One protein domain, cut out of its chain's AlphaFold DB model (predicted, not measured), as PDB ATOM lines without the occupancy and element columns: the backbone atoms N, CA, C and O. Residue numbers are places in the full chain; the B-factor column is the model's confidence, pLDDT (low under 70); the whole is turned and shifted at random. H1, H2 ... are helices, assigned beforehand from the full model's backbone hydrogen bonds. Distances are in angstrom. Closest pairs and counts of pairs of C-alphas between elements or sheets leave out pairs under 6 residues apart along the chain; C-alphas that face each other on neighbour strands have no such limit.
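AT A GLANCE: This is residues 22 to 101 of the 624 residues of the protein "Calponin-homology (CH) domain-containing protein" of Abscondita terminalis (UniProt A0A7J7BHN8). Look for one long helix, H5, with H2 crossing its last part, H1 and H3 packed on its middle and H4 near its start. The class is all helix, 80 printed residues with helices H1 to H5 in order. The whole is compact, radius of gyration of the C-alphas 12.1 A, and spans 32 by 23 by 20 A.

IN THESE COORDINATES: Find C-alpha 84 at (110.496, 117.071, 73.403); from there H5 runs 25.6 A to C-alpha 101 at (119.265, 110.644, 96.629). Before it come H1, residues 22 to 28, H2, 30 to 37, H3, 48 to 57, and H4, 73 to 77.

HOW THE PARTS SIT: With residues 94 to 101 alone H5 touches H2, about perpendicular at 86 degrees; C-alphas 98 and 32 are closest, 6.3 A. With 90 to 97 alone it touches H3; C-alphas 93 and 55 are closest, 7.3 A. In each helix every O i to N i+4 pair is within hydrogen-bond range.

THE WHOLE: The printed part has no cut, a long link at 58 to 72 and pLDDT under 70 at 22 to 46.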
ATOM      1  N   LEU A  22     111.022 121.863  83.098       51.00
ATOM      2  CA  LEU A  22     111.902 121.588  84.241       51.00
ATOM      3  C   LEU A  22     111.368 122.157  85.568       51.00
ATOM      4  O   LEU A  22     111.533 121.527  86.610       51.00
ATOM      5  N   LYS A  23     110.681 123.311  85.554       49.62
ATOM      6  CA  LYS A  23     110.115 123.908  86.778       49.62
ATOM      7  C   LYS A  23     108.886 123.151  87.279       49.62
ATOM      8  O   LYS A  23     108.689 123.107  88.488       49.62
ATOM      9  N   ILE A  24     108.117 122.496  86.401       49.09
ATOM     10  CA  ILE A  24     107.087 121.533  86.828       49.09
ATOM     11  C   ILE A  24     107.763 120.329  87.492       49.09
ATOM     12  O   ILE A  24     107.380 119.963  88.598       49.09
ATOM     13  N   CYS A  25     108.792 119.746  86.871       50.53
ATOM     14  CA  CYS A  25     109.484 118.570  87.408       50.53
ATOM     15  C   CYS A  25     110.107 118.838  88.791       50.53
ATOM     16  O   CYS A  25     109.832 118.103  89.739       50.53
ATOM     17  N   VAL A  26     110.854 119.938  88.955       47.44
ATOM     18  CA  VAL A  26     111.450 120.329  90.251       47.44
ATOM     19  C   VAL A  26     110.380 120.699  91.291       47.44
ATOM     20  O   VAL A  26     110.561 120.443  92.481       47.44
ATOM     21  N   ALA A  27     109.232 121.251  90.880       43.94
ATOM     22  CA  ALA A  27     108.121 121.504  91.797       43.94
ATOM     23  C   ALA A  27     107.412 120.215  92.257       43.94
ATOM     24  O   ALA A  27     106.901 120.190  93.381       43.94
ATOM     25  N   ARG A  28     107.377 119.178  91.407       50.38
ATOM     26  CA  ARG A  28     106.597 117.939  91.576       50.38
ATOM     27  C   ARG A  28     107.325 116.845  92.363       50.38
ATOM     28  O   ARG A  28     106.654 116.082  93.041       50.38
ATOM     29  N   PHE A  29     108.660 116.815  92.350       52.50
ATOM     30  CA  PHE A  29     109.462 115.898  93.173       52.50
ATOM     31  C   PHE A  29     109.947 116.581  94.471       52.50
ATOM     32  O   PHE A  29     110.824 117.448  94.408       52.50
ATOM     33  N   PRO A  30     109.457 116.201  95.671       46.19
ATOM     34  CA  PRO A  30     109.834 116.870  96.918       46.19
ATOM     35  C   PRO A  30     111.333 116.804  97.232       46.19
ATOM     36  O   PRO A  30     111.898 117.806  97.663       46.19
ATOM     37  N   ALA A  31     112.014 115.685  96.949       41.97
ATOM     38  CA  ALA A  31     113.470 115.622  97.118       41.97
ATOM     39  C   ALA A  31     114.239 116.369  96.012       41.97
ATOM     40  O   ALA A  31     115.323 116.868  96.290       41.97
ATOM     41  N   ALA A  32     113.678 116.570  94.809       42.31
ATOM     42  CA  ALA A  32     114.258 117.518  93.848       42.31
ATOM     43  C   ALA A  32     114.139 118.963  94.356       42.31
ATOM     44  O   ALA A  32     115.060 119.750  94.163       42.31
ATOM     45  N   ARG A  33     113.065 119.302  95.085       47.06
ATOM     46  CA  ARG A  33     112.959 120.576  95.814       47.06
ATOM     47  C   ARG A  33     113.937 120.655  96.994       47.06
ATOM     48  O   ARG A  33     114.494 121.722  97.224       47.06
ATOM     49  N   GLN A  34     114.187 119.553  97.703       44.66
ATOM     50  CA  GLN A  34     115.194 119.472  98.772       44.66
ATOM     51  C   GLN A  34     116.622 119.658  98.221       44.66
ATOM     52  O   GLN A  34     117.418 120.383  98.811       44.66
ATOM     53  N   LEU A  35     116.925 119.055  97.065       46.09
ATOM     54  CA  LEU A  35     118.183 119.219  96.333       46.09
ATOM     55  C   LEU A  35     118.327 120.639  95.782       46.09
ATOM     56  O   LEU A  35     119.361 121.262  95.982       46.09
ATOM     57  N   ALA A  36     117.280 121.179  95.154       42.16
ATOM     58  CA  ALA A  36     117.266 122.542  94.637       42.16
ATOM     59  C   ALA A  36     117.466 123.573  95.759       42.16
ATOM     60  O   ALA A  36     118.378 124.383  95.676       42.16
ATOM     61  N   ALA A  37     116.700 123.489  96.853       41.03
ATOM     62  CA  ALA A  37     116.852 124.373  98.012       41.03
ATOM     63  C   ALA A  37     118.172 124.160  98.781       41.03
ATOM     64  O   ALA A  37     118.616 125.063  99.485       41.03
ATOM     65  N   GLY A  38     118.805 122.989  98.642       45.00
ATOM     66  CA  GLY A  38     120.155 122.708  99.137       45.00
ATOM     67  C   GLY A  38     121.286 123.216  98.232       45.00
ATOM     68  O   GLY A  38     122.441 123.166  98.647       45.00
ATOM     69  N   PHE A  39     120.975 123.691  97.020       45.50
ATOM     70  CA  PHE A  39     121.927 124.292  96.079       45.50
ATOM     71  C   PHE A  39     121.716 125.808  95.943       45.50
ATOM     72  O   PHE A  39     122.678 126.557  96.087       45.50
ATOM     73  N   ASP A  40     120.484 126.268  95.700       41.47
ATOM     74  CA  ASP A  40     120.121 127.691  95.656       41.47
ATOM     75  C   ASP A  40     118.597 127.893  95.866       41.47
ATOM     76  O   ASP A  40     117.790 127.314  95.125       41.47
ATOM     77  N   PRO A  41     118.149 128.750  96.811       52.91
ATOM     78  CA  PRO A  41     116.753 129.199  96.893       52.91
ATOM     79  C   PRO A  41     116.188 129.740  95.567       52.91
ATOM     80  O   PRO A  41     114.985 129.646  95.318       52.91
ATOM     81  N   ASN A  42     117.048 130.261  94.691       55.06
ATOM     82  CA  ASN A  42     116.724 130.827  93.386       55.06
ATOM     83  C   ASN A  42     116.686 129.774  92.258       55.06
ATOM     84  O   ASN A  42     116.947 130.087  91.098       55.06
ATOM     85  N   TYR A  43     116.302 128.526  92.548       55.97
ATOM     86  CA  TYR A  43     116.176 127.462  91.534       55.97
ATOM     87  C   TYR A  43     115.257 127.819  90.346       55.97
ATOM     88  O   TYR A  43     115.363 127.242  89.264       55.97
ATOM     89  N   HIS A  44     114.377 128.809  90.518       53.03
ATOM     90  CA  HIS A  44     113.550 129.393  89.462       53.03
ATOM     91  C   HIS A  44     114.332 130.204  88.404       53.03
ATOM     92  O   HIS A  44     113.773 130.476  87.339       53.03
ATOM     93  N   SER A  45     115.585 130.587  88.657       59.22
ATOM     94  CA  SER A  45     116.449 131.352  87.743       59.22
ATOM     95  C   SER A  45     117.769 130.648  87.400       59.22
ATOM     96  O   SER A  45     118.635 131.261  86.781       59.22
ATOM     97  N   LEU A  46     117.933 129.369  87.760       65.75
ATOM     98  CA  LEU A  46     119.064 128.566  87.285       65.75
ATOM     99  C   LEU A  46     118.999 128.407  85.761       65.75
ATOM    100  O   LEU A  46     117.963 128.020  85.217       65.75
ATOM    101  N   ASN A  47     120.117 128.671  85.082       75.69
ATOM    102  CA  ASN A  47     120.231 128.431  83.648       75.69
ATOM    103  C   ASN A  47     120.293 126.917  83.357       75.69
ATOM    104  O   ASN A  47     120.765 126.132  84.182       75.69
ATOM    105  N   HIS A  48     119.860 126.497  82.167       79.62
ATOM    106  CA  HIS A  48     119.867 125.092  81.758       79.62
ATOM    107  C   HIS A  48     121.277 124.482  81.820       79.62
ATOM    108  O   HIS A  48     121.424 123.360  82.299       79.62
ATOM    109  N   TRP A  49     122.327 125.229  81.455       81.38
ATOM    110  CA  TRP A  49     123.710 124.772  81.632       81.38
ATOM    111  C   TRP A  49     124.082 124.516  83.100       81.38
ATOM    112  O   TRP A  49     124.653 123.474  83.415       81.38
ATOM    113  N   SER A  50     123.689 125.398  84.025       80.44
ATOM    114  CA  SER A  50     123.904 125.214  85.471       80.44
ATOM    115  C   SER A  50     123.203 123.958  86.006       80.44
ATOM    116  O   SER A  50     123.713 123.294  86.911       80.44
ATOM    117  N   ILE A  51     122.058 123.597  85.420       79.38
ATOM    118  CA  ILE A  51     121.300 122.385  85.754       79.38
ATOM    119  C   ILE A  51     122.019 121.131  85.232       79.38
ATOM    120  O   ILE A  51     122.247 120.203  86.010       79.38
ATOM    121  N   LEU A  52     122.459 121.123  83.968       83.69
ATOM    122  CA  LEU A  52     123.267 120.033  83.395       83.69
ATOM    123  C   LEU A  52     124.578 119.829  84.177       83.69
ATOM    124  O   LEU A  52     124.935 118.702  84.522       83.69
ATOM    125  N   GLN A  53     125.257 120.919  84.541       83.81
ATOM    126  CA  GLN A  53     126.469 120.887  85.360       83.81
ATOM    127  C   GLN A  53     126.199 120.349  86.776       83.81
ATOM    128  O   GLN A  53     127.030 119.631  87.333       83.81
ATOM    129  N   THR A  54     125.038 120.654  87.362       80.38
ATOM    130  CA  THR A  54     124.627 120.127  88.675       80.38
ATOM    131  C   THR A  54     124.372 118.621  88.637       80.38
ATOM    132  O   THR A  54     124.853 117.904  89.517       80.38
ATOM    133  N   LEU A  55     123.689 118.131  87.598       83.56
ATOM    134  CA  LEU A  55     123.479 116.699  87.360       83.56
ATOM    135  C   LEU A  55     124.827 115.964  87.220       83.56
ATOM    136  O   LEU A  55     125.095 115.016  87.966       83.56
ATOM    137  N   ALA A  56     125.730 116.476  86.375       88.06
ATOM    138  CA  ALA A  56     127.064 115.903  86.179       88.06
ATOM    139  C   ALA A  56     127.892 115.874  87.481       88.06
ATOM    140  O   ALA A  56     128.492 114.853  87.814       88.06
ATOM    141  N   ARG A  57     127.858 116.948  88.289       86.88
ATOM    142  CA  ARG A  57     128.509 117.004  89.619       86.88
ATOM    143  C   ARG A  57     127.938 116.004  90.634       86.88
ATOM    144  O   ARG A  57     128.621 115.681  91.602       86.88
ATOM    145  N   LYS A  58     126.715 115.506  90.427       83.25
ATOM    146  CA  LYS A  58     126.083 114.423  91.204       83.25
ATOM    147  C   LYS A  58     126.274 113.032  90.568       83.25
ATOM    148  O   LYS A  58     125.633 112.059  90.979       83.25
ATOM    149  N   GLY A  59     127.147 112.911  89.564       87.12
ATOM    150  CA  GLY A  59     127.399 111.656  88.855       87.12
ATOM    151  C   GLY A  59     126.151 111.129  88.147       87.12
ATOM    152  O   GLY A  59     125.863 109.934  88.220       87.12
ATOM    153  N   VAL A  60     125.360 112.026  87.554       88.38
ATOM    154  CA  VAL A  60     124.297 111.689  86.604       88.38
ATOM    155  C   VAL A  60     124.559 112.491  85.339       88.38
ATOM    156  O   VAL A  60     124.372 113.704  85.308       88.38
ATOM    157  N   TYR A  61     125.048 111.816  84.308       89.31
ATOM    158  CA  TYR A  61     125.201 112.412  82.988       89.31
ATOM    159  C   TYR A  61     123.865 112.307  82.251       89.31
ATOM    160  O   TYR A  61     123.100 111.377  82.498       89.31
ATOM    161  N   VAL A  62     123.556 113.289  81.407       86.50
ATOM    162  CA  VAL A  62     122.334 113.254  80.600       86.50
ATOM    163  C   VAL A  62     122.659 112.563  79.286       86.50
ATOM    164  O   VAL A  62     123.520 113.043  78.547       86.50
ATOM    165  N   ASP A  63     121.988 111.445  79.016       81.12
ATOM    166  CA  ASP A  63     122.146 110.710  77.764       81.12
ATOM    167  C   ASP A  63     121.706 111.549  76.557       81.12
ATOM    168  O   ASP A  63     120.909 112.488  76.667       81.12
ATOM    169  N   GLN A  64     122.258 111.230  75.385       82.12
ATOM    170  CA  GLN A  64     121.975 112.002  74.182       82.12
ATOM    171  C   GLN A  64     120.524 111.763  73.706       82.12
ATOM    172  O   GLN A  64     120.085 110.611  73.666       82.12
ATOM    173  N   PRO A  65     119.785 112.821  73.315       79.44
ATOM    174  CA  PRO A  65     118.421 112.723  72.804       79.44
ATOM    175  C   PRO A  65     118.227 111.656  71.721       79.44
ATOM    176  O   PRO A  65     119.045 111.498  70.814       79.44
ATOM    177  N   SER A  66     117.090 110.960  71.781       74.62
ATOM    178  CA  SER A  66     116.736 109.844  70.889       74.62
ATOM    179  C   SER A  66     116.546 110.230  69.416       74.62
ATOM    180  O   SER A  66     116.476 109.354  68.559       74.62
ATOM    181  N   ASP A  67     116.476 111.530  69.116       75.69
ATOM    182  CA  ASP A  67     116.472 112.087  67.759       75.69
ATOM    183  C   ASP A  67     117.890 112.372  67.215       75.69
ATOM    184  O   ASP A  67     118.044 112.907  66.118       75.69
ATOM    185  N   GLY A  68     118.934 112.027  67.978       73.81
ATOM    186  CA  GLY A  68     120.336 112.249  67.631       73.81
ATOM    187  C   GLY A  68     120.800 113.702  67.772       73.81
ATOM    188  O   GLY A  68     121.966 113.994  67.497       73.81
ATOM    189  N   THR A  69     119.940 114.631  68.208       76.31
ATOM    190  CA  THR A  69     120.355 116.025  68.410       76.31
ATOM    191  C   THR A  69     121.379 116.141  69.541       76.31
ATOM    192  O   THR A  69     121.414 115.338  70.473       76.31
ATOM    193  N   GLN A  70     122.275 117.126  69.456       76.88
ATOM    194  CA  GLN A  70     123.190 117.425  70.559       76.88
ATOM    195  C   GLN A  70     122.435 118.186  71.653       76.88
ATOM    196  O   GLN A  70     121.733 119.160  71.367       76.88
ATOM    197  N   LEU A  71     122.598 117.764  72.909       82.31
ATOM    198  CA  LEU A  71     121.949 118.393  74.056       82.31
ATOM    199  C   LEU A  71     122.618 119.734  74.397       82.31
ATOM    200  O   LEU A  71     123.494 119.820  75.256       82.31
ATOM    201  N   THR A  72     122.204 120.793  73.706       81.31
ATOM    202  CA  THR A  72     122.671 122.162  73.950       81.31
ATOM    203  C   THR A  72     121.705 122.948  74.835       81.31
ATOM    204  O   THR A  72     120.491 122.733  74.811       81.31
ATOM    205  N   GLU A  73     122.227 123.951  75.546       80.56
ATOM    206  CA  GLU A  73     121.417 124.956  76.249       80.56
ATOM    207  C   GLU A  73     120.363 125.585  75.321       80.56
ATOM    208  O   GLU A  73     119.195 125.679  75.691       80.56
ATOM    209  N   THR A  74     120.741 125.920  74.083       80.38
ATOM    210  CA  THR A  74     119.834 126.475  73.064       80.38
ATOM    211  C   THR A  74     118.684 125.532  72.698       80.38
ATOM    212  O   THR A  74     117.563 125.991  72.489       80.38
ATOM    213  N   THR A  75     118.919 124.217  72.682       82.75
ATOM    214  CA  THR A  75     117.885 123.202  72.420       82.75
ATOM    215  C   THR A  75     116.902 123.085  73.592       82.75
ATOM    216  O   THR A  75     115.717 122.853  73.373       82.75
ATOM    217  N   LEU A  76     117.355 123.321  74.827       81.12
ATOM    218  CA  LEU A  76     116.492 123.377  76.016       81.12
ATOM    219  C   LEU A  76     115.769 124.730  76.166       81.12
ATOM    220  O   LEU A  76     114.652 124.778  76.669       81.12
ATOM    221  N   ILE A  77     116.358 125.835  75.696       83.06
ATOM    222  CA  ILE A  77     115.683 127.144  75.616       83.06
ATOM    223  C   ILE A  77     114.573 127.136  74.546       83.06
ATOM    224  O   ILE A  77     113.575 127.845  74.693       83.06
ATOM    225  N   GLN A  78     114.696 126.322  73.487       79.62
ATOM    226  CA  GLN A  78     113.685 126.232  72.432       79.62
ATOM    227  C   GLN A  78     112.389 125.549  72.917       79.62
ATOM    228  O   GLN A  78     112.218 124.328  72.855       79.62
ATOM    229  N   THR A  79     111.440 126.381  73.347       77.81
ATOM    230  CA  THR A  79     110.087 125.992  73.777       77.81
ATOM    231  C   THR A  79     109.020 126.116  72.683       77.81
ATOM    232  O   THR A  79     107.913 125.615  72.865       77.81
ATOM    233  N   ASN A  80     109.338 126.728  71.534       77.75
ATOM    234  CA  ASN A  80     108.428 126.868  70.393       77.75
ATOM    235  C   ASN A  80     109.120 126.508  69.052       77.75
ATOM    236  O   ASN A  80     109.992 127.258  68.604       77.75
ATOM    237  N   PRO A  81     108.765 125.377  68.407       80.50
ATOM    238  CA  PRO A  81     108.132 124.212  69.030       80.50
ATOM    239  C   PRO A  81     109.039 123.622  70.126       80.50
ATOM    240  O   PRO A  81     110.264 123.710  70.048       80.50
ATOM    241  N   LEU A  82     108.440 123.014  71.150       80.44
ATOM    242  CA  LEU A  82     109.177 122.427  72.268       80.44
ATOM    243  C   LEU A  82     109.988 121.202  71.815       80.44
ATOM    244  O   LEU A  82     109.425 120.228  71.312       80.44
ATOM    245  N   ARG A  83     111.306 121.222  72.046       84.62
ATOM    246  CA  ARG A  83     112.220 120.094  71.777       84.62
ATOM    247  C   ARG A  83     111.978 118.940  72.757       84.62
ATOM    248  O   ARG A  83     112.693 118.804  73.750       84.62
ATOM    249  N   MET A  84     110.954 118.127  72.492       85.56
ATOM    250  CA  MET A  84     110.496 117.071  73.403       85.56
ATOM    251  C   MET A  84     111.585 116.057  73.775       85.56
ATOM    252  O   MET A  84     111.695 115.743  74.955       85.56
ATOM    253  N   SER A  85     112.395 115.575  72.822       86.38
ATOM    254  CA  SER A  85     113.428 114.562  73.110       86.38
ATOM    255  C   SER A  85     114.473 115.094  74.101       86.38
ATOM    256  O   SER A  85     114.632 114.542  75.186       86.38
ATOM    257  N   ALA A  86     115.059 116.263  73.814       85.69
ATOM    258  CA  ALA A  86     115.998 116.944  74.711       85.69
ATOM    259  C   ALA A  86     115.431 117.238  76.110       85.69
ATOM    260  O   ALA A  86     116.142 117.101  77.105       85.69
ATOM    261  N   HIS A  87     114.154 117.614  76.206       83.44
ATOM    262  CA  HIS A  87     113.510 117.818  77.503       83.44
ATOM    263  C   HIS A  87     113.298 116.503  78.261       83.44
ATOM    264  O   HIS A  87     113.517 116.478  79.470       83.44
ATOM    265  N   MET A  88     112.915 115.415  77.581       86.19
ATOM    266  CA  MET A  88     112.731 114.109  78.220       86.19
ATOM    267  C   MET A  88     114.045 113.549  78.767       86.19
ATOM    268  O   MET A  88     114.060 113.176  79.935       86.19
ATOM    269  N   SER A  89     115.158 113.610  78.027       87.62
ATOM    270  CA  SER A  89     116.461 113.132  78.526       87.62
ATOM    271  C   SER A  89     116.880 113.830  79.831       87.62
ATOM    272  O   SER A  89     117.349 113.188  80.773       87.62
ATOM    273  N   VAL A  90     116.647 115.144  79.951       85.88
ATOM    274  CA  VAL A  90     116.929 115.887  81.197       85.88
ATOM    275  C   VAL A  90     115.966 115.500  82.328       85.88
ATOM    276  O   VAL A  90     116.374 115.455  83.489       85.88
ATOM    277  N   ILE A  91     114.703 115.189  82.022       85.50
ATOM    278  CA  ILE A  91     113.728 114.687  83.006       85.50
ATOM    279  C   ILE A  91     114.128 113.291  83.501       85.50
ATOM    280  O   ILE A  91     114.116 113.057  84.706       85.50
ATOM    281  N   GLU A  92     114.553 112.397  82.608       86.94
ATOM    282  CA  GLU A  92     115.049 111.056  82.936       86.94
ATOM    283  C   GLU A  92     116.299 111.133  83.832       86.94
ATOM    284  O   GLU A  92     116.359 110.470  84.868       86.94
ATOM    285  N   ALA A  93     117.238 112.039  83.538       88.38
ATOM    286  CA  ALA A  93     118.380 112.312  84.414       88.38
ATOM    287  C   ALA A  93     117.964 112.855  85.800       88.38
ATOM    288  O   ALA A  93     118.517 112.443  86.824       88.38
ATOM    289  N   PHE A  94     116.953 113.728  85.878       85.00
ATOM    290  CA  PHE A  94     116.385 114.153  87.165       85.00
ATOM    291  C   PHE A  94     115.716 113.000  87.927       85.00
ATOM    292  O   PHE A  94     115.847 112.930  89.148       85.00
ATOM    293  N   MET A  95     115.037 112.086  87.232       88.06
ATOM    294  CA  MET A  95     114.418 110.889  87.810       88.06
ATOM    295  C   MET A  95     115.466 109.909  88.361       88.06
ATOM    296  O   MET A  95     115.282 109.365  89.451       88.06
ATOM    297  N   VAL A  96     116.593 109.736  87.663       90.56
ATOM    298  CA  VAL A  96     117.754 108.967  88.144       90.56
ATOM    299  C   VAL A  96     118.381 109.629  89.375       90.56
ATOM    300  O   VAL A  96     118.629 108.954  90.374       90.56
ATOM    301  N   LEU A  97     118.601 110.951  89.357       87.12
ATOM    302  CA  LEU A  97     119.134 111.671  90.521       87.12
ATOM    303  C   LEU A  97     118.192 111.577  91.733       87.12
ATOM    304  O   LEU A  97     118.654 111.351  92.849       87.12
ATOM    305  N   TYR A  98     116.881 111.706  91.515       85.94
ATOM    306  CA  TYR A  98     115.865 111.561  92.556       85.94
ATOM    307  C   TYR A  98     115.945 110.189  93.233       85.94
ATOM    308  O   TYR A  98     116.072 110.113  94.455       85.94
ATOM    309  N   ALA A  99     115.957 109.110  92.442       90.12
ATOM    310  CA  ALA A  99     116.055 107.752  92.965       90.12
ATOM    311  C   ALA A  99     117.366 107.521  93.746       90.12
ATOM    312  O   ALA A  99     117.318 106.982  94.850       90.12
ATOM    313  N   LYS A 100     118.512 108.010  93.244       90.25
ATOM    314  CA  LYS A 100     119.822 107.934  93.927       90.25
ATOM    315  C   LYS A 100     119.855 108.645  95.289       90.25
ATOM    316  O   LYS A 100     120.494 108.156  96.215       90.25
ATOM    317  N   GLU A 101     119.214 109.807  95.413       87.12
ATOM    318  CA  GLU A 101     119.265 110.644  96.629       87.12
ATOM    319  C   GLU A 101     118.190 110.264  97.665       87.12
ATOM    320  O   GLU A 101     118.351 110.523  98.863       87.12
TER     321      GLU A 101